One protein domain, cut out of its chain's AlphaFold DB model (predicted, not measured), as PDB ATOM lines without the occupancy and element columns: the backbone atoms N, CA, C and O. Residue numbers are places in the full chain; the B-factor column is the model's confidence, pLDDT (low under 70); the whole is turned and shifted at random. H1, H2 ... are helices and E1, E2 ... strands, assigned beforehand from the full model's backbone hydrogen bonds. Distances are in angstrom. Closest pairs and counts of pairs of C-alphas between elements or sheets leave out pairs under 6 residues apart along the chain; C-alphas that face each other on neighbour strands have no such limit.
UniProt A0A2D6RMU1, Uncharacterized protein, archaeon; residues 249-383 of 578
ATOM      1  N   THR A 249     -19.292 -20.706 -11.323       45.72
ATOM      2  CA  THR A 249     -20.411 -20.797 -12.252       45.72
ATOM      3  C   THR A 249     -20.632 -22.279 -12.490       45.72
ATOM      4  O   THR A 249     -19.911 -22.860 -13.291       45.72
ATOM      5  N   LYS A 250     -21.535 -22.897 -11.706       48.56
ATOM      6  CA  LYS A 250     -22.028 -24.288 -11.808       48.56
ATOM      7  C   LYS A 250     -21.368 -25.070 -12.958       48.56
ATOM      8  O   LYS A 250     -21.973 -25.225 -14.017       48.56
ATOM      9  N   ASN A 251     -20.151 -25.582 -12.766       44.72
ATOM     10  CA  ASN A 251     -19.560 -26.482 -13.750       44.72
ATOM     11  C   ASN A 251     -20.185 -27.852 -13.486       44.72
ATOM     12  O   ASN A 251     -19.688 -28.639 -12.686       44.72
ATOM     13  N   LYS A 252     -21.390 -28.052 -14.040       53.25
ATOM     14  CA  LYS A 252     -22.350 -29.076 -13.598       53.25
ATOM     15  C   LYS A 252     -21.831 -30.503 -13.704       53.25
ATOM     16  O   LYS A 252     -22.460 -31.370 -13.098       53.25
ATOM     17  N   ASP A 253     -20.749 -30.752 -14.420       57.94
ATOM     18  CA  ASP A 253     -20.250 -32.109 -14.572       57.94
ATOM     19  C   ASP A 253     -19.287 -32.482 -13.453       57.94
ATOM     20  O   ASP A 253     -19.222 -33.657 -13.111       57.94
ATOM     21  N   LYS A 254     -18.618 -31.518 -12.810       61.44
ATOM     22  CA  LYS A 254     -17.680 -31.787 -11.719       61.44
ATOM     23  C   LYS A 254     -18.376 -31.670 -10.364       61.44
ATOM     24  O   LYS A 254     -18.968 -30.647 -10.048       61.44
ATOM     25  N   CYS A 255     -18.314 -32.717  -9.548       65.75
ATOM     26  CA  CYS A 255     -18.719 -32.616  -8.152       65.75
ATOM     27  C   CYS A 255     -17.689 -31.789  -7.379       65.75
ATOM     28  O   CYS A 255     -16.532 -32.189  -7.291       65.75
ATOM     29  N   ASP A 256     -18.115 -30.686  -6.770       64.44
ATOM     30  CA  ASP A 256     -17.228 -29.802  -6.000       64.44
ATOM     31  C   ASP A 256     -16.629 -30.494  -4.759       64.44
ATOM     32  O   ASP A 256     -15.524 -30.188  -4.320       64.44
ATOM     33  N   ASN A 257     -17.324 -31.507  -4.231       72.12
ATOM     34  CA  ASN A 257     -16.915 -32.241  -3.036       72.12
ATOM     35  C   ASN A 257     -15.859 -33.331  -3.284       72.12
ATOM     36  O   ASN A 257     -15.019 -33.569  -2.419       72.12
ATOM     37  N   CYS A 258     -15.912 -34.030  -4.422       79.62
ATOM     38  CA  CYS A 258     -14.999 -35.146  -4.719       79.62
ATOM     39  C   CYS A 258     -14.198 -34.968  -6.014       79.62
ATOM     40  O   CYS A 258     -13.342 -35.785  -6.332       79.62
ATOM     41  N   GLY A 259     -14.452 -33.898  -6.765       76.75
ATOM     42  CA  GLY A 259     -13.750 -33.557  -7.996       76.75
ATOM     43  C   GLY A 259     -14.132 -34.396  -9.218       76.75
ATOM     44  O   GLY A 259     -13.574 -34.158 -10.289       76.75
ATOM     45  N   THR A 260     -15.060 -35.347  -9.098       79.38
ATOM     46  CA  THR A 260     -15.425 -36.258 -10.192       79.38
ATOM     47  C   THR A 260     -16.271 -35.552 -11.247       79.38
ATOM     48  O   THR A 260     -17.320 -34.996 -10.927       79.38
ATOM     49  N   THR A 261     -15.827 -35.596 -12.503       71.12
ATOM     50  CA  THR A 261     -16.556 -35.121 -13.691       71.12
ATOM     51  C   THR A 261     -17.546 -36.185 -14.210       71.12
ATOM     52  O   THR A 261     -17.192 -37.358 -14.213       71.12
ATOM     53  N   ASN A 262     -18.739 -35.805 -14.689       59.69
ATOM     54  CA  ASN A 262     -19.843 -36.667 -15.171       59.69
ATOM     55  C   ASN A 262     -20.545 -37.536 -14.109       59.69
ATOM     56  O   ASN A 262     -20.993 -38.648 -14.395       59.69
ATOM     57  N   THR A 263     -20.685 -37.047 -12.877       57.59
ATOM     58  CA  THR A 263     -21.391 -37.804 -11.828       57.59
ATOM     59  C   THR A 263     -22.896 -37.885 -12.094       57.59
ATOM     60  O   THR A 263     -23.558 -36.876 -12.360       57.59
ATOM     61  N   LYS A 264     -23.470 -39.096 -11.995       61.94
ATOM     62  CA  LYS A 264     -24.930 -39.265 -11.926       61.94
ATOM     63  C   LYS A 264     -25.443 -38.469 -10.722       61.94
ATOM     64  O   LYS A 264     -24.795 -38.419  -9.678       61.94
ATOM     65  N   LYS A 265     -26.576 -37.799 -10.882       60.84
ATOM     66  CA  LYS A 265     -27.174 -36.956  -9.843       60.84
ATOM     67  C   LYS A 265     -28.410 -37.652  -9.315       60.84
ATOM     68  O   LYS A 265     -29.227 -38.109 -10.113       60.84
ATOM     69  N   PHE A 266     -28.554 -37.705  -7.998       62.78
ATOM     70  CA  PHE A 266     -29.755 -38.232  -7.355       62.78
ATOM     71  C   PHE A 266     -30.374 -37.142  -6.484       62.78
ATOM     72  O   PHE A 266     -29.661 -36.314  -5.924       62.78
ATOM     73  N   LEU A 267     -31.701 -37.102  -6.410       43.25
ATOM     74  CA  LEU A 267     -32.416 -36.189  -5.522       43.25
ATOM     75  C   LEU A 267     -32.549 -36.852  -4.152       43.25
ATOM     76  O   LEU A 267     -33.072 -37.961  -4.059       43.25
ATOM     77  N   HIS A 268     -32.090 -36.181  -3.099       55.28
ATOM     78  CA  HIS A 268     -32.356 -36.606  -1.733       55.28
ATOM     79  C   HIS A 268     -33.861 -36.488  -1.459       55.28
ATOM     80  O   HIS A 268     -34.471 -35.444  -1.702       55.28
ATOM     81  N   PHE A 269     -34.465 -37.577  -0.987       37.75
ATOM     82  CA  PHE A 269     -35.921 -37.736  -0.942       37.75
ATOM     83  C   PHE A 269     -36.616 -36.752   0.013       37.75
ATOM     84  O   PHE A 269     -37.724 -36.306  -0.266       37.75
ATOM     85  N   GLU A 270     -35.966 -36.381   1.119       45.78
ATOM     86  CA  GLU A 270     -36.599 -35.564   2.165       45.78
ATOM     87  C   GLU A 270     -36.612 -34.060   1.864       45.78
ATOM     88  O   GLU A 270     -37.500 -33.349   2.326       45.78
ATOM     89  N   ASP A 271     -35.644 -33.555   1.095       55.88
ATOM     90  CA  ASP A 271     -35.448 -32.110   0.907       55.88
ATOM     91  C   ASP A 271     -35.187 -31.688  -0.545       55.88
ATOM     92  O   ASP A 271     -34.941 -30.511  -0.812       55.88
ATOM     93  N   SER A 272     -35.267 -32.629  -1.493       46.03
ATOM     94  CA  SER A 272     -35.059 -32.391  -2.929       46.03
ATOM     95  C   SER A 272     -33.694 -31.780  -3.278       46.03
ATOM     96  O   SER A 272     -33.532 -31.164  -4.335       46.03
ATOM     97  N   SER A 273     -32.692 -31.932  -2.411       59.75
ATOM     98  CA  SER A 273     -31.322 -31.523  -2.718       59.75
ATOM     99  C   SER A 273     -30.665 -32.495  -3.703       59.75
ATOM    100  O   SER A 273     -30.982 -33.681  -3.738       59.75
ATOM    101  N   VAL A 274     -29.762 -31.999  -4.550       59.03
ATOM    102  CA  VAL A 274     -29.052 -32.831  -5.533       59.03
ATOM    103  C   VAL A 274     -27.793 -33.398  -4.886       59.03
ATOM    104  O   VAL A 274     -26.911 -32.630  -4.515       59.03
ATOM    105  N   LEU A 275     -27.687 -34.719  -4.774       70.12
ATOM    106  CA  LEU A 275     -26.509 -35.423  -4.272       70.12
ATOM    107  C   LEU A 275     -25.604 -35.881  -5.416       70.12
ATOM    108  O   LEU A 275     -26.066 -36.271  -6.496       70.12
ATOM    109  N   CYS A 276     -24.300 -35.849  -5.158       78.44
ATOM    110  CA  CYS A 276     -23.308 -36.490  -6.007       78.44
ATOM    111  C   CYS A 276     -23.358 -38.008  -5.816       78.44
ATOM    112  O   CYS A 276     -23.159 -38.481  -4.703       78.44
ATOM    113  N   SER A 277     -23.535 -38.764  -6.902       78.19
ATOM    114  CA  SER A 277     -23.536 -40.237  -6.873       78.19
ATOM    115  C   SER A 277     -22.294 -40.894  -6.272       78.19
ATOM    116  O   SER A 277     -22.393 -42.019  -5.800       78.19
ATOM    117  N   GLU A 278     -21.140 -40.227  -6.310       83.38
ATOM    118  CA  GLU A 278     -19.859 -40.813  -5.891       83.38
ATOM    119  C   GLU A 278     -19.520 -40.540  -4.424       83.38
ATOM    120  O   GLU A 278     -18.908 -41.372  -3.763       83.38
ATOM    121  N   CYS A 279     -19.884 -39.365  -3.901       83.81
ATOM    122  CA  CYS A 279     -19.542 -38.983  -2.524       83.81
ATOM    123  C   CYS A 279     -20.747 -38.762  -1.614       83.81
ATOM    124  O   CYS A 279     -20.556 -38.435  -0.446       83.81
ATOM    125  N   ASP A 280     -21.960 -38.893  -2.153       79.12
ATOM    126  CA  ASP A 280     -23.239 -38.760  -1.449       79.12
ATOM    127  C   ASP A 280     -23.421 -37.424  -0.703       79.12
ATOM    128  O   ASP A 280     -24.256 -37.271   0.185       79.12
ATOM    129  N   LYS A 281     -22.629 -36.410  -1.074       75.94
ATOM    130  CA  LYS A 281     -22.743 -35.043  -0.561       75.94
ATOM    131  C   LYS A 281     -23.589 -34.184  -1.490       75.94
ATOM    132  O   LYS A 281     -23.555 -34.342  -2.715       75.94
ATOM    133  N   LYS A 282     -24.289 -33.214  -0.901       70.19
ATOM    134  CA  LYS A 282     -25.063 -32.203  -1.627       70.19
ATOM    135  C   LYS A 282     -24.164 -31.392  -2.553       70.19
ATOM    136  O   LYS A 282     -23.123 -30.866  -2.165       70.19
ATOM    137  N   MET A 283     -24.576 -31.314  -3.809       59.22
ATOM    138  CA  MET A 283     -23.986 -30.466  -4.831       59.22
ATOM    139  C   MET A 283     -24.643 -29.082  -4.763       59.22
ATOM    140  O   MET A 283     -25.868 -28.973  -4.831       59.22
ATOM    141  N   GLY A 284     -23.835 -28.022  -4.668       60.88
ATOM    142  CA  GLY A 284     -24.315 -26.634  -4.582       60.88
ATOM    143  C   GLY A 284     -24.311 -26.000  -3.182       60.88
ATOM    144  O   GLY A 284     -24.728 -24.847  -3.062       60.88
ATOM    145  N   ASP A 285     -23.808 -26.696  -2.155       63.28
ATOM    146  CA  ASP A 285     -23.667 -26.155  -0.789       63.28
ATOM    147  C   ASP A 285     -22.548 -25.102  -0.662       63.28
ATOM    148  O   ASP A 285     -22.599 -24.274   0.246       63.28
ATOM    149  N   GLU A 286     -21.603 -25.029  -1.608       65.12
ATOM    150  CA  GLU A 286     -20.523 -24.022  -1.604       65.12
ATOM    151  C   GLU A 286     -21.043 -22.580  -1.566       65.12
ATOM    152  O   GLU A 286     -20.418 -21.692  -0.988       65.12
ATOM    153  N   TRP A 287     -22.218 -22.333  -2.150       70.31
ATOM    154  CA  TRP A 287     -22.863 -21.025  -2.094       70.31
ATOM    155  C   TRP A 287     -23.398 -20.704  -0.704       70.31
ATOM    156  O   TRP A 287     -23.289 -19.564  -0.259       70.31
ATOM    157  N   GLN A 288     -23.960 -21.696  -0.015       76.81
ATOM    158  CA  GLN A 288     -24.415 -21.531   1.362       76.81
ATOM    159  C   GLN A 288     -23.217 -21.339   2.289       76.81
ATOM    160  O   GLN A 288     -23.213 -20.408   3.090       76.81
ATOM    161  N   GLU A 289     -22.156 -22.127   2.123       80.38
ATOM    162  CA  GLU A 289     -20.902 -21.944   2.860       80.38
ATOM    163  C   GLU A 289     -20.257 -20.581   2.573       80.38
ATOM    164  O   GLU A 289     -19.796 -19.902   3.493       80.38
ATOM    165  N   GLY A 290     -20.278 -20.135   1.315       85.19
ATOM    166  CA  GLY A 290     -19.815 -18.817   0.894       85.19
ATOM    167  C   GLY A 290     -20.611 -17.689   1.549       85.19
ATOM    168  O   GLY A 290     -20.017 -16.771   2.115       85.19
ATOM    169  N   ILE A 291     -21.944 -17.780   1.550       87.75
ATOM    170  CA  ILE A 291     -22.828 -16.817   2.221       87.75
ATOM    171  C   ILE A 291     -22.576 -16.816   3.731       87.75
ATOM    172  O   ILE A 291     -22.368 -15.747   4.302       87.75
ATOM    173  N   LEU A 292     -22.505 -17.982   4.376       89.56
ATOM    174  CA  LEU A 292     -22.203 -18.098   5.807       89.56
ATOM    175  C   LEU A 292     -20.838 -17.488   6.146       89.56
ATOM    176  O   LEU A 292     -20.685 -16.805   7.162       89.56
ATOM    177  N   ARG A 293     -19.841 -17.678   5.276       92.19
ATOM    178  CA  ARG A 293     -18.519 -17.062   5.419       92.19
ATOM    179  C   ARG A 293     -18.588 -15.541   5.288       92.19
ATOM    180  O   ARG A 293     -17.974 -14.850   6.100       92.19
ATOM    181  N   ILE A 294     -19.334 -15.014   4.318       94.69
ATOM    182  CA  ILE A 294     -19.568 -13.569   4.174       94.69
ATOM    183  C   ILE A 294     -20.236 -13.024   5.439       94.69
ATOM    184  O   ILE A 294     -19.735 -12.070   6.033       94.69
ATOM    185  N   GLU A 295     -21.321 -13.652   5.894       95.38
ATOM    186  CA  GLU A 295     -22.058 -13.231   7.087       95.38
ATOM    187  C   GLU A 295     -21.181 -13.253   8.340       95.38
ATOM    188  O   GLU A 295     -21.239 -12.316   9.138       95.38
ATOM    189  N   LYS A 296     -20.310 -14.256   8.496       96.62
ATOM    190  CA  LYS A 296     -19.330 -14.316   9.590       96.62
ATOM    191  C   LYS A 296     -18.448 -13.064   9.634       96.62
ATOM    192  O   LYS A 296     -18.326 -12.448  10.693       96.62
ATOM    193  N   HIS A 297     -17.851 -12.676   8.507       97.81
ATOM    194  CA  HIS A 297     -16.957 -11.513   8.445       97.81
ATOM    195  C   HIS A 297     -17.718 -10.186   8.567       97.81
ATOM    196  O   HIS A 297     -17.277  -9.287   9.280       97.81
ATOM    197  N   VAL A 298     -18.908 -10.081   7.972       98.00
ATOM    198  CA  VAL A 298     -19.794  -8.917   8.153       98.00
ATOM    199  C   VAL A 298     -20.166  -8.739   9.628       98.00
ATOM    200  O   VAL A 298     -20.059  -7.636  10.164       98.00
ATOM    201  N   ASN A 299     -20.548  -9.815  10.317       97.75
ATOM    202  CA  ASN A 299     -20.896  -9.774  11.737       97.75
ATOM    203  C   ASN A 299     -19.691  -9.421  12.622       97.75
ATOM    204  O   ASN A 299     -19.848  -8.678  13.593       97.75
ATOM    205  N   SER A 300     -18.493  -9.897  12.273       97.75
ATOM    206  CA  SER A 300     -17.242  -9.505  12.938       97.75
ATOM    207  C   SER A 300     -16.986  -7.995  12.820       97.75
ATOM    208  O   SER A 300     -16.784  -7.318  13.835       97.75
ATOM    209  N   ILE A 301     -17.128  -7.425  11.616       98.25
ATOM    210  CA  ILE A 301     -17.039  -5.972  11.386       98.25
ATOM    211  C   ILE A 301     -18.078  -5.217  12.225       98.25
ATOM    212  O   ILE A 301     -17.734  -4.241  12.897       98.25
ATOM    213  N   LEU A 302     -19.340  -5.663  12.231       97.69
ATOM    214  CA  LEU A 302     -20.411  -5.037  13.016       97.69
ATOM    215  C   LEU A 302     -20.102  -5.042  14.518       97.69
ATOM    216  O   LEU A 302     -20.294  -4.025  15.190       97.69
ATOM    217  N   ALA A 303     -19.581  -6.152  15.044       97.25
ATOM    218  CA  ALA A 303     -19.171  -6.259  16.440       97.25
ATOM    219  C   ALA A 303     -18.014  -5.301  16.772       97.25
ATOM    220  O   ALA A 303     -18.041  -4.634  17.808       97.25
ATOM    221  N   SER A 304     -17.029  -5.176  15.883       97.12
ATOM    222  CA  SER A 304     -15.910  -4.237  16.028       97.12
ATOM    223  C   SER A 304     -16.365  -2.774  15.994       97.12
ATOM    224  O   SER A 304     -15.964  -1.986  16.851       97.12
ATOM    225  N   ILE A 305     -17.280  -2.407  15.092       96.56
ATOM    226  CA  ILE A 305     -17.875  -1.059  15.051       96.56
ATOM    227  C   ILE A 305     -18.691  -0.776  16.319       96.56
ATOM    228  O   ILE A 305     -18.603   0.323  16.871       96.56
ATOM    229  N   LYS A 306     -19.442  -1.760  16.829       95.94
ATOM    230  CA  LYS A 306     -20.177  -1.630  18.096       95.94
ATOM    231  C   LYS A 306     -19.235  -1.344  19.270       95.94
ATOM    232  O   LYS A 306     -19.516  -0.427  20.038       95.94
ATOM    233  N   LYS A 307     -18.088  -2.031  19.356       93.56
ATOM    234  CA  LYS A 307     -17.054  -1.745  20.371       93.56
ATOM    235  C   LYS A 307     -16.537  -0.305  20.277       93.56
ATOM    236  O   LYS A 307     -16.346   0.340  21.301       93.56
ATOM    237  N   LEU A 308     -16.332   0.226  19.066       92.62
ATOM    238  CA  LEU A 308     -15.930   1.629  18.885       92.62
ATOM    239  C   LEU A 308     -17.013   2.594  19.374       92.62
ATOM    240  O   LEU A 308     -16.697   3.582  20.034       92.62
ATOM    241  N   LYS A 309     -18.284   2.298  19.091       91.62
ATOM    242  CA  LYS A 309     -19.427   3.092  19.558       91.62
ATOM    243  C   LYS A 309     -19.545   3.115  21.077       91.62
ATOM    244  O   LYS A 309     -19.685   4.192  21.650       91.62
ATOM    245  N   GLU A 310     -19.445   1.957  21.722       88.69
ATOM    246  CA  GLU A 310     -19.474   1.835  23.187       88.69
ATOM    247  C   GLU A 310     -18.359   2.659  23.848       88.69
ATOM    248  O   GLU A 310     -18.566   3.245  24.906       88.69
ATOM    249  N   LYS A 311     -17.220   2.809  23.161       86.00
ATOM    250  CA  LYS A 311     -16.077   3.616  23.610       86.00
ATOM    251  C   LYS A 311     -16.143   5.100  23.248       86.00
ATOM    252  O   LYS A 311     -15.204   5.832  23.542       86.00
ATOM    253  N   GLY A 312     -17.211   5.557  22.588       85.69
ATOM    254  CA  GLY A 312     -17.332   6.938  22.106       85.69
ATOM    255  C   GLY A 312     -16.434   7.270  20.905       85.69
ATOM    256  O   GLY A 312     -16.295   8.430  20.536       85.69
ATOM    257  N   LEU A 313     -15.849   6.260  20.259       89.12
ATOM    258  CA  LEU A 313     -14.856   6.401  19.190       89.12
ATOM    259  C   LEU A 313     -15.456   6.346  17.778       89.12
ATOM    260  O   LEU A 313     -14.716   6.436  16.796       89.12
ATOM    261  N   GLU A 314     -16.777   6.193  17.644       89.19
ATOM    262  CA  GLU A 314     -17.432   5.972  16.342       89.19
ATOM    263  C   GLU A 314     -17.298   7.154  15.366       89.19
ATOM    264  O   GLU A 314     -17.387   6.967  14.153       89.19
ATOM    265  N   ASN A 315     -17.116   8.367  15.898       85.81
ATOM    266  CA  ASN A 315     -17.226   9.614  15.141       85.81
ATOM    267  C   ASN A 315     -15.882  10.243  14.767       85.81
ATOM    268  O   ASN A 315     -15.878  11.305  14.144       85.81
ATOM    269  N   SER A 316     -14.757   9.608  15.106       87.81
ATOM    270  CA  SER A 316     -13.448  10.121  14.692       87.81
ATOM    271  C   SER A 316     -13.271  10.044  13.178       87.81
ATOM    272  O   SER A 316     -13.882   9.205  12.508       87.81
ATOM    273  N   SER A 317     -12.432  10.920  12.624       89.69
ATOM    274  CA  SER A 317     -12.138  10.925  11.190       89.69
ATOM    275  C   SER A 317     -11.566   9.580  10.735       89.69
ATOM    276  O   SER A 317     -12.015   9.040   9.726       89.69
ATOM    277  N   GLU A 318     -10.657   8.984  11.508       91.44
ATOM    278  CA  GLU A 318     -10.071   7.675  11.211       91.44
ATOM    279  C   GLU A 318     -11.112   6.546  11.259       91.44
ATOM    280  O   GLU A 318     -11.164   5.720  10.344       91.44
ATOM    281  N   THR A 319     -11.992   6.539  12.269       94.50
ATOM    282  CA  THR A 319     -13.075   5.549  12.364       94.50
ATOM    283  C   THR A 319     -14.044   5.669  11.190       94.50
ATOM    284  O   THR A 319     -14.448   4.653  10.624       94.50
ATOM    285  N   ARG A 320     -14.392   6.894  10.769       95.81
ATOM    286  CA  ARG A 320     -15.255   7.122   9.596       95.81
ATOM    287  C   ARG A 320     -14.634   6.567   8.314       95.81
ATOM    288  O   ARG A 320     -15.328   5.896   7.557       95.81
ATOM    289  N   ILE A 321     -13.333   6.778   8.106       96.25
ATOM    290  CA  ILE A 321     -12.608   6.243   6.942       96.25
ATOM    291  C   ILE A 321     -12.650   4.710   6.926       96.25
ATOM    292  O   ILE A 321     -12.914   4.108   5.887       96.25
ATOM    293  N   ILE A 322     -12.415   4.059   8.067       97.12
ATOM    294  CA  ILE A 322     -12.468   2.591   8.166       97.12
ATOM    295  C   ILE A 322     -13.875   2.048   7.933       97.12
ATOM    296  O   ILE A 322     -14.037   1.065   7.212       97.12
ATOM    297  N   LYS A 323     -14.890   2.713   8.488       97.94
ATOM    298  CA  LYS A 323     -16.301   2.391   8.264       97.94
ATOM    299  C   LYS A 323     -16.672   2.452   6.781       97.94
ATOM    300  O   LYS A 323     -17.306   1.526   6.282       97.94
ATOM    301  N   ASP A 324     -16.230   3.484   6.064       98.25
ATOM    302  CA  ASP A 324     -16.452   3.598   4.617       98.25
ATOM    303  C   ASP A 324     -15.742   2.486   3.835       98.25
ATOM    304  O   ASP A 324     -16.344   1.880   2.950       98.25
ATOM    305  N   LYS A 325     -14.489   2.153   4.179       98.00
ATOM    306  CA  LYS A 325     -13.772   1.030   3.547       98.00
ATOM    307  C   LYS A 325     -14.488  -0.305   3.773       98.00
ATOM    308  O   LYS A 325     -14.643  -1.077   2.828       98.00
ATOM    309  N   ALA A 326     -14.950  -0.557   4.997       98.31
ATOM    310  CA  ALA A 326     -15.727  -1.745   5.333       98.31
ATOM    311  C   ALA A 326     -17.037  -1.800   4.540       98.31
ATOM    312  O   ALA A 326     -17.328  -2.807   3.901       98.31
ATOM    313  N   ALA A 327     -17.789  -0.697   4.512       98.44
ATOM    314  CA  ALA A 327     -19.034  -0.593   3.759       98.44
ATOM    315  C   ALA A 327     -18.824  -0.869   2.261       98.44
ATOM    316  O   ALA A 327     -19.575  -1.639   1.664       98.44
ATOM    317  N   LYS A 328     -17.770  -0.302   1.659       98.06
ATOM    318  CA  LYS A 328     -17.425  -0.530   0.247       98.06
ATOM    319  C   LYS A 328     -17.070  -1.986  -0.042       98.06
ATOM    320  O   LYS A 328     -17.544  -2.521  -1.038       98.06
ATOM    321  N   SER A 329     -16.317  -2.640   0.839       97.62
ATOM    322  CA  SER A 329     -15.984  -4.066   0.711       97.62
ATOM    323  C   SER A 329     -17.229  -4.964   0.785       97.62
ATOM    324  O   SER A 329     -17.439  -5.817  -0.077       97.62
ATOM    325  N   ILE A 330     -18.127  -4.709   1.745       97.88
ATOM    326  CA  ILE A 330     -19.414  -5.422   1.849       97.88
ATOM    327  C   ILE A 330     -20.259  -5.209   0.587       97.88
ATOM    328  O   ILE A 330     -20.858  -6.153   0.074       97.88
ATOM    329  N   ASN A 331     -20.296  -3.982   0.063       97.12
ATOM    330  CA  ASN A 331     -21.019  -3.666  -1.164       97.12
ATOM    331  C   ASN A 331     -20.429  -4.366  -2.394       97.12
ATOM    332  O   ASN A 331     -21.186  -4.853  -3.222       97.12
ATOM    333  N   GLN A 332     -19.102  -4.458  -2.508       94.94
ATOM    334  CA  GLN A 332     -18.453  -5.202  -3.592       94.94
ATOM    335  C   GLN A 332     -18.886  -6.668  -3.589       94.94
ATOM    336  O   GLN A 332     -19.332  -7.167  -4.617       94.94
ATOM    337  N   VAL A 333     -18.869  -7.322  -2.423       94.50
ATOM    338  CA  VAL A 333     -19.388  -8.692  -2.277       94.50
ATOM    339  C   VAL A 333     -20.867  -8.769  -2.661       94.50
ATOM    340  O   VAL A 333     -21.273  -9.688  -3.365       94.50
ATOM    341  N   ALA A 334     -21.680  -7.799  -2.238       94.25
ATOM    342  CA  ALA A 334     -23.099  -7.761  -2.580       94.25
ATOM    343  C   ALA A 334     -23.342  -7.641  -4.092       94.25
ATOM    344  O   ALA A 334     -24.249  -8.286  -4.621       94.25
ATOM    345  N   VAL A 335     -22.537  -6.837  -4.788       89.12
ATOM    346  CA  VAL A 335     -22.592  -6.682  -6.246       89.12
ATOM    347  C   VAL A 335     -22.151  -7.967  -6.946       89.12
ATOM    348  O   VAL A 335     -22.843  -8.395  -7.866       89.12
ATOM    349  N   SER A 336     -21.083  -8.630  -6.489       85.75
ATOM    350  CA  SER A 336     -20.681  -9.941  -7.027       85.75
ATOM    351  C   SER A 336     -21.779 -10.990  -6.819       85.75
ATOM    352  O   SER A 336     -22.162 -11.672  -7.762       85.75
ATOM    353  N   LEU A 337     -22.397 -11.059  -5.631       85.00
ATOM    354  CA  LEU A 337     -23.535 -11.958  -5.390       85.00
ATOM    355  C   LEU A 337     -24.712 -11.674  -6.333       85.00
ATOM    356  O   LEU A 337     -25.357 -12.606  -6.814       85.00
ATOM    357  N   HIS A 338     -25.010 -10.406  -6.604       83.75
ATOM    358  CA  HIS A 338     -26.057 -10.044  -7.555       83.75
ATOM    359  C   HIS A 338     -25.708 -10.510  -8.973       83.75
ATOM    360  O   HIS A 338     -26.487 -11.254  -9.567       83.75
ATOM    361  N   ASN A 339     -24.528 -10.135  -9.467       76.94
ATOM    362  CA  ASN A 339     -24.104 -10.388 -10.843       76.94
ATOM    363  C   ASN A 339     -23.864 -11.875 -11.134       76.94
ATOM    364  O   ASN A 339     -24.243 -12.361 -12.195       76.94
ATOM    365  N   ASP A 340     -23.252 -12.605 -10.204       73.44
ATOM    366  CA  ASP A 340     -22.760 -13.959 -10.481       73.44
ATOM    367  C   ASP A 340     -23.790 -15.031 -10.105       73.44
ATOM    368  O   ASP A 340     -23.785 -16.130 -10.659       73.44
ATOM    369  N   SER A 341     -24.687 -14.728  -9.158       67.06
ATOM    370  CA  SER A 341     -25.513 -15.750  -8.494       67.06
ATOM    371  C   SER A 341     -26.997 -15.437  -8.401       67.06
ATOM    372  O   SER A 341     -27.765 -16.290  -7.950       67.06
ATOM    373  N   GLN A 342     -27.411 -14.231  -8.810       72.44
ATOM    374  CA  GLN A 342     -28.811 -13.795  -8.762       72.44
ATOM    375  C   GLN A 342     -29.417 -13.898  -7.351       72.44
ATOM    376  O   GLN A 342     -30.621 -14.064  -7.154       72.44
ATOM    377  N   LYS A 343     -28.573 -13.773  -6.322       83.06
ATOM    378  CA  LYS A 343     -28.975 -13.759  -4.911       83.06
ATOM    379  C   LYS A 343     -29.414 -12.352  -4.508       83.06
ATOM    380  O   LYS A 343     -28.790 -11.692  -3.679       83.06
ATOM    381  N   TYR A 344     -30.479 -11.850  -5.145       85.19
ATOM    382  CA  TYR A 344     -30.944 -10.467  -4.964       85.19
ATOM    383  C   TYR A 344     -31.294 -10.156  -3.507       85.19
ATOM    384  O   TYR A 344     -31.012  -9.060  -3.026       85.19
ATOM    385  N   LYS A 345     -31.902 -11.107  -2.786       90.12
ATOM    386  CA  LYS A 345     -32.309 -10.905  -1.387       90.12
ATOM    387  C   LYS A 345     -31.088 -10.690  -0.494       90.12
ATOM    388  O   LYS A 345     -31.058  -9.743   0.294       90.12
ATOM    389  N   GLU A 346     -30.080 -11.538  -0.647       92.69
ATOM    390  CA  GLU A 346     -28.824 -11.509   0.092       92.69
ATOM    391  C   GLU A 346     -27.998 -10.275  -0.285       92.69
ATOM    392  O   GLU A 346     -27.541  -9.552   0.600       92.69
ATOM    393  N   SER A 347     -27.898  -9.961  -1.579       93.31
ATOM    394  CA  SER A 347     -27.253  -8.740  -2.073       93.31
ATOM    395  C   SER A 347     -27.888  -7.485  -1.463       93.31
ATOM    396  O   SER A 347     -27.210  -6.692  -0.810       93.31
ATOM    397  N   ILE A 348     -29.216  -7.341  -1.545       95.00
ATOM    398  CA  ILE A 348     -29.947  -6.209  -0.954       95.00
ATOM    399  C   ILE A 348     -29.716  -6.117   0.563       95.00
ATOM    400  O   ILE A 348     -29.554  -5.013   1.092       95.00
ATOM    401  N   LYS A 349     -29.697  -7.251   1.278       96.88
ATOM    402  CA  LYS A 349     -29.404  -7.302   2.723       96.88
ATOM    403  C   LYS A 349     -27.995  -6.775   3.021       96.88
ATOM    404  O   LYS A 349     -27.837  -5.958   3.934       96.88
ATOM    405  N   LEU A 350     -26.992  -7.183   2.246       97.31
ATOM    406  CA  LEU A 350     -25.611  -6.723   2.406       97.31
ATOM    407  C   LEU A 350     -25.457  -5.234   2.087       97.31
ATOM    408  O   LEU A 350     -24.851  -4.519   2.883       97.31
ATOM    409  N   ILE A 351     -26.067  -4.727   1.011       97.69
ATOM    410  CA  ILE A 351     -26.004  -3.293   0.673       97.69
ATOM    411  C   ILE A 351     -26.656  -2.450   1.775       97.69
ATOM    412  O   ILE A 351     -26.090  -1.450   2.215       97.69
ATOM    413  N   LYS A 352     -27.817  -2.868   2.301       98.00
ATOM    414  CA  LYS A 352     -28.447  -2.196   3.453       98.00
ATOM    415  C   LYS A 352     -27.539  -2.199   4.684       98.00
ATOM    416  O   LYS A 352     -27.461  -1.194   5.389       98.00
ATOM    417  N   THR A 353     -26.840  -3.306   4.923       98.25
ATOM    418  CA  THR A 353     -25.866  -3.414   6.015       98.25
ATOM    419  C   THR A 353     -24.709  -2.438   5.800       98.25
ATOM    420  O   THR A 353     -24.406  -1.664   6.707       98.25
ATOM    421  N   ALA A 354     -24.143  -2.376   4.593       98.25
ATOM    422  CA  ALA A 354     -23.102  -1.417   4.222       98.25
ATOM    423  C   ALA A 354     -23.548   0.043   4.444       98.25
ATOM    424  O   ALA A 354     -22.828   0.819   5.073       98.25
ATOM    425  N   ILE A 355     -24.767   0.402   4.021       98.25
ATOM    426  CA  ILE A 355     -25.371   1.730   4.253       98.25
ATOM    427  C   ILE A 355     -25.504   2.033   5.750       98.25
ATOM    428  O   ILE A 355     -25.306   3.170   6.169       98.25
ATOM    429  N   SER A 356     -25.852   1.042   6.575       97.69
ATOM    430  CA  SER A 356     -26.023   1.255   8.018       97.69
ATOM    431  C   SER A 356     -24.708   1.540   8.750       97.69
ATOM    432  O   SER A 356     -24.717   2.187   9.798       97.69
ATOM    433  N   ILE A 357     -23.581   1.084   8.192       97.69
ATOM    434  CA  ILE A 357     -22.266   1.212   8.820       97.69
ATOM    435  C   ILE A 357     -21.375   2.269   8.187       97.69
ATOM    436  O   ILE A 357     -20.280   2.461   8.703       97.69
ATOM    437  N   CYS A 358     -21.773   2.944   7.109       96.94
ATOM    438  CA  CYS A 358     -20.922   3.951   6.478       96.94
ATOM    439  C   CYS A 358     -20.533   5.064   7.473       96.94
ATOM    440  O   CYS A 358     -21.284   5.435   8.383       96.94
ATOM    441  N   GLY A 359     -19.315   5.573   7.334       96.06
ATOM    442  CA  GLY A 359     -18.764   6.652   8.143       96.06
ATOM    443  C   GLY A 359     -19.111   8.041   7.617       96.06
ATOM    444  O   GLY A 359     -19.197   8.974   8.417       96.06
ATOM    445  N   THR A 360     -19.324   8.190   6.308       97.25
ATOM    446  CA  THR A 360     -19.606   9.483   5.666       97.25
ATOM    447  C   THR A 360     -20.906   9.489   4.866       97.25
ATOM    448  O   THR A 360     -21.370   8.461   4.373       97.25
ATOM    449  N   GLN A 361     -21.490  10.682   4.705       97.50
ATOM    450  CA  GLN A 361     -22.699  10.872   3.901       97.50
ATOM    451  C   GLN A 361     -22.447  10.576   2.414       97.50
ATOM    452  O   GLN A 361     -23.273   9.932   1.780       97.50
ATOM    453  N   VAL A 362     -21.274  10.946   1.886       97.81
ATOM    454  CA  VAL A 362     -20.889  10.669   0.492       97.81
ATOM    455  C   VAL A 362     -20.918   9.166   0.203       97.81
ATOM    456  O   VAL A 362     -21.539   8.738  -0.768       97.81
ATOM    457  N   CYS A 363     -20.313   8.350   1.076       97.88
ATOM    458  CA  CYS A 363     -20.361   6.895   0.932       97.88
ATOM    459  C   CYS A 363     -21.797   6.362   1.050       97.88
ATOM    460  O   CYS A 363     -22.178   5.444   0.325       97.88
ATOM    461  N   LYS A 364     -22.614   6.933   1.942       98.25
ATOM    462  CA  LYS A 364     -24.021   6.550   2.110       98.25
ATOM    463  C   LYS A 364     -24.840   6.776   0.841       98.25
ATOM    464  O   LYS A 364     -25.625   5.905   0.459       98.25
ATOM    465  N   ASP A 365     -24.661   7.926   0.203       97.88
ATOM    466  CA  ASP A 365     -25.384   8.312  -1.008       97.88
ATOM    467  C   ASP A 365     -24.978   7.428  -2.194       97.88
ATOM    468  O   ASP A 365     -25.844   6.951  -2.929       97.88
ATOM    469  N   GLU A 366     -23.678   7.144  -2.336       97.19
ATOM    470  CA  GLU A 366     -23.128   6.207  -3.328       97.19
ATOM    471  C   GLU A 366     -23.779   4.817  -3.199       97.19
ATOM    472  O   GLU A 366     -24.350   4.292  -4.159       97.19
ATOM    473  N   LEU A 367     -23.784   4.254  -1.988       97.62
ATOM    474  CA  LEU A 367     -24.373   2.941  -1.711       97.62
ATOM    475  C   LEU A 367     -25.900   2.925  -1.880       97.62
ATOM    476  O   LEU A 367     -26.466   1.934  -2.342       97.62
ATOM    477  N   SER A 368     -26.580   4.020  -1.537       97.88
ATOM    478  CA  SER A 368     -28.037   4.137  -1.682       97.88
ATOM    479  C   SER A 368     -28.466   4.174  -3.150       97.88
ATOM    480  O   SER A 368     -29.471   3.556  -3.506       97.88
ATOM    481  N   LYS A 369     -27.686   4.836  -4.017       95.94
ATOM    482  CA  LYS A 369     -27.877   4.778  -5.476       95.94
ATOM    483  C   LYS A 369     -27.692   3.351  -5.995       95.94
ATOM    484  O   LYS A 369     -28.556   2.865  -6.718       95.94
ATOM    485  N   GLY A 370     -26.638   2.657  -5.560       91.25
ATOM    486  CA  GLY A 370     -26.415   1.248  -5.905       91.25
ATOM    487  C   GLY A 370     -27.571   0.335  -5.481       91.25
ATOM    488  O   GLY A 370     -28.044  -0.476  -6.273       91.25
ATOM    489  N   LEU A 371     -28.104   0.520  -4.266       96.12
ATOM    490  CA  LEU A 371     -29.270  -0.226  -3.783       96.12
ATOM    491  C   LEU A 371     -30.511  -0.010  -4.657       96.12
ATOM    492  O   LEU A 371     -31.286  -0.948  -4.854       96.12
ATOM    493  N   LYS A 372     -30.731   1.221  -5.129       95.00
ATOM    494  CA  LYS A 372     -31.851   1.549  -6.016       95.00
ATOM    495  C   LYS A 372     -31.726   0.786  -7.339       95.00
ATOM    496  O   LYS A 372     -32.668   0.090  -7.691       95.00
ATOM    497  N   ILE A 373     -30.547   0.811  -7.963       88.69
ATOM    498  CA  ILE A 373     -30.266   0.090  -9.216       88.69
ATOM    499  C   ILE A 373     -30.502  -1.418  -9.052       88.69
ATOM    500  O   ILE A 373     -31.211  -2.021  -9.846       88.69
ATOM    501  N   VAL A 374     -29.979  -2.040  -7.988       87.19
ATOM    502  CA  VAL A 374     -30.153  -3.491  -7.761       87.19
ATOM    503  C   VAL A 374     -31.627  -3.875  -7.585       87.19
ATOM    504  O   VAL A 374     -32.037  -4.959  -8.001       87.19
ATOM    505  N   LYS A 375     -32.436  -3.007  -6.967       89.50
ATOM    506  CA  LYS A 375     -33.883  -3.223  -6.841       89.50
ATOM    507  C   LYS A 375     -34.609  -3.044  -8.168       89.50
ATOM    508  O   LYS A 375     -35.448  -3.875  -8.483       89.50
ATOM    509  N   GLU A 376     -34.279  -1.999  -8.918       86.31
ATOM    510  CA  GLU A 376     -34.851  -1.758 -10.245       86.31
ATOM    511  C   GLU A 376     -34.552  -2.932 -11.177       86.31
ATOM    512  O   GLU A 376     -35.482  -3.462 -11.768       86.31
ATOM    513  N   ASN A 377     -33.313  -3.437 -11.191       80.00
ATOM    514  CA  ASN A 377     -32.942  -4.629 -11.960       80.00
ATOM    515  C   ASN A 377     -33.748  -5.865 -11.543       80.00
ATOM    516  O   ASN A 377     -34.218  -6.606 -12.393       80.00
ATOM    517  N   LYS A 378     -33.934  -6.086 -10.234       83.19
ATOM    518  CA  LYS A 378     -34.744  -7.205  -9.733       83.19
ATOM    519  C   LYS A 378     -36.187  -7.114 -10.232       83.19
ATOM    520  O   LYS A 378     -36.756  -8.117 -10.650       83.19
ATOM    521  N   ASP A 379     -36.781  -5.930 -10.125       80.38
ATOM    522  CA  ASP A 379     -38.167  -5.701 -10.523       80.38
ATOM    523  C   ASP A 379     -38.323  -5.787 -12.049       80.38
ATOM    524  O   ASP A 379     -39.347  -6.273 -12.525       80.38
ATOM    525  N   ASP A 380     -37.315  -5.345 -12.803       76.00
ATOM    526  CA  ASP A 380     -37.237  -5.461 -14.260       76.00
ATOM    527  C   ASP A 380     -37.137  -6.927 -14.696       76.00
ATOM    528  O   ASP A 380     -37.951  -7.381 -15.490       76.00
ATOM    529  N   ASP A 381     -36.256  -7.724 -14.088       72.06
ATOM    530  CA  ASP A 381     -36.134  -9.159 -14.393       72.06
ATOM    531  C   ASP A 381     -37.400  -9.963 -14.100       72.06
ATOM    532  O   ASP A 381     -37.649 -10.995 -14.734       72.06
ATOM    533  N   GLU A 382     -38.157  -9.538 -13.087       76.50
ATOM    534  CA  GLU A 382     -39.420 -10.156 -12.695       76.50
ATOM    535  C   GLU A 382     -40.565  -9.769 -13.645       76.50
ATOM    536  O   GLU A 382     -41.500 -10.553 -13.802       76.50
ATOM    537  N   LYS A 383     -40.497  -8.597 -14.294       77.69
ATOM    538  CA  LYS A 383     -41.572  -8.055 -15.145       77.69
ATOM    539  C   LYS A 383     -41.322  -8.201 -16.645       77.69
ATOM    540  O   LYS A 383     -42.276  -8.402 -17.388       77.69
TER     541      LYS A 383
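AT A GLANCE: This is residues 249 to 383 of the 578 residues of an uncharacterized protein of archaeon (UniProt A0A2D6RMU1). Four helices run side by side as a loose up-and-down bundle, each running against the one before it, and a small head of loops with a two-stranded hairpin lies off one end, next to the beginning of H1. H2 and H3 pack closely as the core of the bundle, H4 packs on H3 on one side, and H1 is held more loosely on the other. The printed part has 135 residues with two named strands and then four named helices, in the order E1, E2, H1, H2, H3, H4; the small sheet is antiparallel, in the order E1 - E2, and the class is mostly helix. The whole is loose, with a radius of gyration of the C-alphas of 19.1 A, and only just elongated, with spans of 57, 38 and 25 A.

IN THESE COORDINATES: Find C-alpha 265 at (-27.174, -36.956, -9.843), where strand E1, residues 265 to 267, begins; strand E2 follows at residues 274 to 276. Then find C-alpha 286 at (-20.523, -24.022, -1.604); from there H1 runs through residues 286 to 310, 35.8 A from first to last C-alpha. H2, residues 317 to 341, covers 35.7 A, and H3, residues 344 to 357, covers 20.0 A. H4, residues 361 to 383, covers 32.8 A and ends at C-alpha 383 at (-41.572, -8.055, -15.145).

HOW THE PARTS SIT: Begin at the hairpin of E1 and E2, where N 266 and O 275 are 3.2 A apart and N 275 and O 266 are 2.8 A apart, both within hydrogen-bond range. E1 is apart from the four helices, and E2 is apart from H2, H3 and H4. Move to H2, the hub, which touches three helices. It touches H3 along a shallow tilt of 4 degrees, opposite ways, and their closest C-alphas, those of Ala 327 and Ala 354, are 4.2 A apart. H3 and H4 touch, closest at the C-alphas of Ile 355 and Lys 364, 5.4 A, with a shallow tilt of 13 degrees, opposite ways. H2 and H4 only just touch, with 3 pairs of C-alphas within 8 A. H1 and H2 also only just touch, with 3 such pairs, H1 with residues 298 to 305 alone; the closest C-alphas are those of Val 298 and Ile 330, 7.2 A. H1 and H4 are apart. In H1, H2, H3 and H4 every O i to N i+4 pair is within hydrogen-bond range.

THE WHOLE: Look for the two C-alphas farthest apart, those of Lys 264 and Gly 312, at 57.9 A. The printed part has no cut and no long link. The mean pLDDT of the printed part is 83.4; residues 249 to 256, 262 to 274, 283 to 286 and 341 are under 70.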